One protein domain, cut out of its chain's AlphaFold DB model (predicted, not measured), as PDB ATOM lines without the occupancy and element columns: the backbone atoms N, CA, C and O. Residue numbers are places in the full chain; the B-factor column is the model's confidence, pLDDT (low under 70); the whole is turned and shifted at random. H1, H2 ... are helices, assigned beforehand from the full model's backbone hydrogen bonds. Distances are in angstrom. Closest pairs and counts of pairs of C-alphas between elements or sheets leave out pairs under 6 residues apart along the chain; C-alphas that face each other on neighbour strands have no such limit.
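Overview. This is residues 27 to 69 of the 70 residues of an uncharacterized protein of Chryseobacterium sp (UniProt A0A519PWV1). Three short helices pack into a small cluster in which the first, H1, is the shared partner: H2 folds back beside part of it as a helical hairpin, and H3 comes in at a steep tilt with its last residue, Ser 63, nearest to H1; the centres of H1, H2 and H3 make a triangle. The link from H2 to H3 swings outward, with residues 52 to 58 sticking out, and the little H4 follows H3 at the end of the printed part, touching no helix. The printed part has 43 residues with four named helices in the order H1, H2, H3, H4 and no named strand; its class is all helix. It is compact, with a radius of gyration of the C-alphas of 9.5 A, and it spans 28 by 20 by 18 A.

Arrangement. Begin at residue 27, where H1, residues 27 to 39, starts. After a tight link comes H2, residues 43 to 51, which touches H1 at a shallow tilt of 31 degrees, opposite ways. H1 touches H2 with residues 33 to 37 alone; the closest C-alphas of the two helices are those of Tyr 37 and Ala 46, 5.5 A apart. Next find H3, residues 56 to 63, which touches H1 at a steep tilt of 51 degrees, the same way, and whose closest C-alphas to it are those of Tyr 36 and Ser 63, 3.8 A apart. H2 and H3 are only just apart, at 8.5 A. Last comes H4, residues 66 to 69, close to H3 but not clearly touching it; their closest C-alphas are those of Leu 60 and Ala 66, 6.9 A apart. H4 is apart from H2, and only just apart from H1, at 8.2 A. In H1, H2 and H3 every O i to N i+4 pair is within hydrogen-bond range; H4 is too short for such a pair.

Along the chain. Find C-alpha 27 at (25.639, 3.607, -13.795); from there H1, the longest helix, runs 18.5 A to C-alpha 39 at (32.416, 17.760, -23.624). H2 runs 12.4 A from Lys 43 to Leu 51, and H3 runs 10.3 A from Phe 56 to Ser 63. H4 goes from Ala 66 to C-alpha 69 at (28.571, 2.173, -29.461).

Size, cuts and confidence. The two C-alphas farthest apart are those of Lys 44 and Phe 69, at 27.8 A. The printed part has no cut, and its three links, H1 to H2, H2 to H3 and H3 to H4, are tight. The mean pLDDT of the printed part of this model is 97.0, and no printed residue is under 70.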
ATOM      1  N   TRP A  27      24.322   3.613 -13.165       92.75
ATOM      2  CA  TRP A  27      25.639   3.607 -13.795       92.75
ATOM      3  C   TRP A  27      25.613   4.229 -15.193       92.75
ATOM      4  O   TRP A  27      26.419   5.106 -15.498       92.75
ATOM      5  N   ILE A  28      24.660   3.829 -16.038       94.56
ATOM      6  CA  ILE A  28      24.515   4.397 -17.384       94.56
ATOM      7  C   ILE A  28      24.194   5.894 -17.301       94.56
ATOM      8  O   ILE A  28      24.795   6.678 -18.033       94.56
ATOM      9  N   GLY A  29      23.311   6.306 -16.387       96.06
ATOM     10  CA  GLY A  29      23.006   7.715 -16.138       96.06
ATOM     11  C   GLY A  29      24.255   8.527 -15.795       96.06
ATOM     12  O   GLY A  29      24.491   9.565 -16.410       96.06
ATOM     13  N   TYR A  30      25.100   8.015 -14.895       97.06
ATOM     14  CA  TYR A  30      26.394   8.616 -14.567       97.06
ATOM     15  C   TYR A  30      27.304   8.753 -15.796       97.06
ATOM     16  O   TYR A  30      27.857   9.822 -16.031       97.06
ATOM     17  N   LYS A  31      27.434   7.713 -16.628       97.69
ATOM     18  CA  LYS A  31      28.296   7.785 -17.823       97.69
ATOM     19  C   LYS A  31      27.790   8.778 -18.871       97.69
ATOM     20  O   LYS A  31      28.599   9.400 -19.561       97.69
ATOM     21  N   ILE A  32      26.473   8.952 -18.989       98.12
ATOM     22  CA  ILE A  32      25.882   9.962 -19.876       98.12
ATOM     23  C   ILE A  32      26.195  11.369 -19.350       98.12
ATOM     24  O   ILE A  32      26.673  12.210 -20.115       98.12
ATOM     25  N   THR A  33      25.959  11.636 -18.062       98.25
ATOM     26  CA  THR A  33      26.194  12.968 -17.476       98.25
ATOM     27  C   THR A  33      27.677  13.329 -17.425       98.25
ATOM     28  O   THR A  33      28.019  14.469 -17.730       98.25
ATOM     29  N   GLU A  34      28.557  12.367 -17.140       98.38
ATOM     30  CA  GLU A  34      30.017  12.504 -17.238       98.38
ATOM     31  C   GLU A  34      30.430  12.914 -18.660       98.38
ATOM     32  O   GLU A  34      31.083  13.938 -18.846       98.38
ATOM     33  N   SER A  35      29.966  12.181 -19.679       98.31
ATOM     34  CA  SER A  35      30.279  12.479 -21.085       98.31
ATOM     35  C   SER A  35      29.800  13.873 -21.508       98.31
ATOM     36  O   SER A  35      30.519  14.592 -22.205       98.31
ATOM     37  N   TYR A  36      28.604  14.283 -21.071       98.44
ATOM     38  CA  TYR A  36      28.086  15.632 -21.314       98.44
ATOM     39  C   TYR A  36      28.943  16.701 -20.625       98.44
ATOM     40  O   TYR A  36      29.346  17.678 -21.263       98.44
ATOM     41  N   TYR A  37      29.258  16.507 -19.341       98.56
ATOM     42  CA  TYR A  37      30.070  17.435 -18.561       98.56
ATOM     43  C   TYR A  37      31.459  17.615 -19.167       98.56
ATOM     44  O   TYR A  37      31.903  18.750 -19.324       98.56
ATOM     45  N   ASP A  38      32.129  16.534 -19.560       98.12
ATOM     46  CA  ASP A  38      33.483  16.567 -20.124       98.12
ATOM     47  C   ASP A  38      33.538  17.309 -21.458       98.12
ATOM     48  O   ASP A  38      34.435  18.129 -21.669       98.12
ATOM     49  N   LYS A  39      32.536  17.100 -22.318       96.88
ATOM     50  CA  LYS A  39      32.416  17.760 -23.624       96.88
ATOM     51  C   LYS A  39      32.051  19.242 -23.522       96.88
ATOM     52  O   LYS A  39      32.388  20.019 -24.413       96.88
ATOM     53  N   ALA A  40      31.351  19.645 -22.465       97.56
ATOM     54  CA  ALA A  40      30.908  21.021 -22.308       97.56
ATOM     55  C   ALA A  40      32.094  21.977 -22.051       97.56
ATOM     56  O   ALA A  40      32.899  21.723 -21.147       97.56
ATOM     57  N   PRO A  41      32.197  23.102 -22.786       96.62
ATOM     58  CA  PRO A  41      33.238  24.105 -22.552       96.62
ATOM     59  C   PRO A  41      32.993  24.905 -21.262       96.62
ATOM     60  O   PRO A  41      33.939  25.250 -20.560       96.62
ATOM     61  N   ASP A  42      31.726  25.156 -20.918       98.25
ATOM     62  CA  ASP A  42      31.323  25.786 -19.659       98.25
ATOM     63  C   ASP A  42      30.800  24.727 -18.681       98.25
ATOM     64  O   ASP A  42      29.685  24.213 -18.814       98.25
ATOM     65  N   LYS A  43      31.613  24.421 -17.667       97.88
ATOM     66  CA  LYS A  43      31.297  23.411 -16.650       97.88
ATOM     67  C   LYS A  43      30.159  23.825 -15.718       97.88
ATOM     68  O   LYS A  43      29.389  22.970 -15.285       97.88
ATOM     69  N   LYS A  44      30.013  25.120 -15.419       98.44
ATOM     70  CA  LYS A  44      28.922  25.609 -14.558       98.44
ATOM     71  C   LYS A  44      27.592  25.482 -15.278       98.44
ATOM     72  O   LYS A  44      26.623  24.995 -14.693       98.44
ATOM     73  N   LYS A  45      27.565  25.856 -16.559       98.19
ATOM     74  CA  LYS A  45      26.395  25.627 -17.404       98.19
ATOM     75  C   LYS A  45      26.081  24.135 -17.505       98.19
ATOM     76  O   LYS A  45      24.925  23.770 -17.337       98.19
ATOM     77  N   ALA A  46      27.087  23.280 -17.687       98.44
ATOM     78  CA  ALA A  46      26.875  21.838 -17.788       98.44
ATOM     79  C   ALA A  46      26.199  21.241 -16.546       98.44
ATOM     80  O   ALA A  46      25.251  20.475 -16.678       98.44
ATOM     81  N   ILE A  47      26.635  21.632 -15.343       98.44
ATOM     82  CA  ILE A  47      25.996  21.203 -14.087       98.44
ATOM     83  C   ILE A  47      24.548  21.694 -14.026       98.44
ATOM     84  O   ILE A  47      23.655  20.922 -13.687       98.44
ATOM     85  N   SER A  48      24.299  22.955 -14.387       98.44
ATOM     86  CA  SER A  48      22.936  23.491 -14.439       98.44
ATOM     87  C   SER A  48      22.053  22.701 -15.410       98.44
ATOM     88  O   SER A  48      20.940  22.329 -15.051       98.44
ATOM     89  N   ASP A  49      22.561  22.386 -16.604       98.19
ATOM     90  CA  ASP A  49      21.842  21.597 -17.604       98.19
ATOM     91  C   ASP A  49      21.543  20.175 -17.089       98.19
ATOM     92  O   ASP A  49      20.417  19.707 -17.238       98.19
ATOM     93  N   ILE A  50      22.510  19.512 -16.433       98.19
ATOM     94  CA  ILE A  50      22.361  18.168 -15.835       98.19
ATOM     95  C   ILE A  50      21.277  18.149 -14.748       98.19
ATOM     96  O   ILE A  50      20.505  17.197 -14.663       98.19
ATOM     97  N   LEU A  51      21.206  19.187 -13.914       98.12
ATOM     98  CA  LEU A  51      20.212  19.275 -12.839       98.12
ATOM     99  C   LEU A  51      18.814  19.656 -13.348       98.12
ATOM    100  O   LEU A  51      17.825  19.390 -12.668       98.12
ATOM    101  N   HIS A  52      18.720  20.260 -14.535       98.19
ATOM    102  CA  HIS A  52      17.474  20.799 -15.090       98.19
ATOM    103  C   HIS A  52      17.162  20.248 -16.490       98.19
ATOM    104  O   HIS A  52      16.680  20.984 -17.358       98.19
ATOM    105  N   ILE A  53      17.428  18.958 -16.727       97.56
ATOM    106  CA  ILE A  53      17.175  18.306 -18.019       97.56
ATOM    107  C   ILE A  53      15.685  18.401 -18.368       97.56
ATOM    108  O   ILE A  53      14.820  17.977 -17.604       97.56
ATOM    109  N   LYS A  54      15.387  18.941 -19.553       96.94
ATOM    110  CA  LYS A  54      14.017  19.052 -20.088       96.94
ATOM    111  C   LYS A  54      13.725  18.053 -21.201       96.94
ATOM    112  O   LYS A  54      12.593  17.609 -21.347       96.94
ATOM    113  N   ASP A  55      14.747  17.716 -21.985       97.81
ATOM    114  CA  ASP A  55      14.660  16.775 -23.098       97.81
ATOM    115  C   ASP A  55      15.778  15.739 -22.969       97.81
ATOM    116  O   ASP A  55      16.948  16.020 -23.228       97.81
ATOM    117  N   PHE A  56      15.401  14.534 -22.548       96.25
ATOM    118  CA  PHE A  56      16.342  13.447 -22.291       96.25
ATOM    119  C   PHE A  56      16.952  12.860 -23.566       96.25
ATOM    120  O   PHE A  56      18.089  12.392 -23.528       96.25
ATOM    121  N   ARG A  57      16.231  12.887 -24.698       96.50
ATOM    122  CA  ARG A  57      16.764  12.378 -25.973       96.50
ATOM    123  C   ARG A  57      17.830  13.323 -26.490       96.50
ATOM    124  O   ARG A  57      18.948  12.896 -26.755       96.50
ATOM    125  N   LYS A  58      17.506  14.616 -26.516       97.62
ATOM    126  CA  LYS A  58      18.464  15.657 -26.871       97.62
ATOM    127  C   LYS A  58      19.679  15.639 -25.945       97.62
ATOM    128  O   LYS A  58      20.800  15.692 -26.432       97.62
ATOM    129  N   PHE A  59      19.475  15.507 -24.635       97.94
ATOM    130  CA  PHE A  59      20.578  15.435 -23.675       97.94
ATOM    131  C   PHE A  59      21.506  14.237 -23.940       97.94
ATOM    132  O   PHE A  59      22.729  14.384 -23.925       97.94
ATOM    133  N   LEU A  60      20.943  13.061 -24.241       97.44
ATOM    134  CA  LEU A  60      21.722  11.884 -24.626       97.44
ATOM    135  C   LEU A  60      22.528  12.132 -25.909       97.44
ATOM    136  O   LEU A  60      23.722  11.826 -25.938       97.44
ATOM    137  N   ASP A  61      21.916  12.714 -26.937       96.94
ATOM    138  CA  ASP A  61      22.596  13.026 -28.198       96.94
ATOM    139  C   ASP A  61      23.731  14.043 -27.989       96.94
ATOM    140  O   ASP A  61      24.863  13.845 -28.443       96.94
ATOM    141  N   GLU A  62      23.467  15.109 -27.233       97.00
ATOM    142  CA  GLU A  62      24.442  16.157 -26.925       97.00
ATOM    143  C   GLU A  62      25.609  15.628 -26.085       97.00
ATOM    144  O   GLU A  62      26.761  16.002 -26.351       97.00
ATOM    145  N   SER A  63      25.348  14.691 -25.160       97.62
ATOM    146  CA  SER A  63      26.382  14.027 -24.352       97.62
ATOM    147  C   SER A  63      27.415  13.284 -25.199       97.62
ATOM    148  O   SER A  63      28.549  13.077 -24.766       97.62
ATOM    149  N   GLY A  64      27.032  12.855 -26.407       96.81
ATOM    150  CA  GLY A  64      27.855  12.030 -27.291       96.81
ATOM    151  C   GLY A  64      28.112  10.611 -26.775       96.81
ATOM    152  O   GLY A  64      28.858   9.873 -27.417       96.81
ATOM    153  N   TYR A  65      27.517  10.205 -25.648       97.19
ATOM    154  CA  TYR A  65      27.762   8.895 -25.044       97.19
ATOM    155  C   TYR A  65      27.309   7.746 -25.957       97.19
ATOM    156  O   TYR A  65      28.068   6.806 -26.184       97.19
ATOM    157  N   ALA A  66      26.110   7.853 -26.542       94.06
ATOM    158  CA  ALA A  66      25.545   6.816 -27.410       94.06
ATOM    159  C   ALA A  66      26.376   6.573 -28.685       94.06
ATOM    160  O   ALA A  66      26.450   5.449 -29.174       94.06
ATOM    161  N   SER A  67      27.052   7.604 -29.197       93.00
ATOM    162  CA  SER A  67      27.886   7.504 -30.400       93.00
ATOM    163  C   SER A  67      29.113   6.604 -30.228       93.00
ATOM    164  O   SER A  67      29.691   6.198 -31.227       93.00
ATOM    165  N   LYS A  68      29.507   6.265 -28.990       90.94
ATOM    166  CA  LYS A  68      30.626   5.347 -28.704       90.94
ATOM    167  C   LYS A  68      30.322   3.883 -29.053       90.94
ATOM    168  O   LYS A  68      31.243   3.077 -29.080       90.94
ATOM    169  N   PHE A  69      29.050   3.546 -29.271       89.50
ATOM    170  CA  PHE A  69      28.571   2.173 -29.461       89.50
ATOM    171  C   PHE A  69      27.879   1.959 -30.814       89.50
ATOM    172  O   PHE A  69      27.150   0.980 -30.980       89.50
TER     173      PHE A  69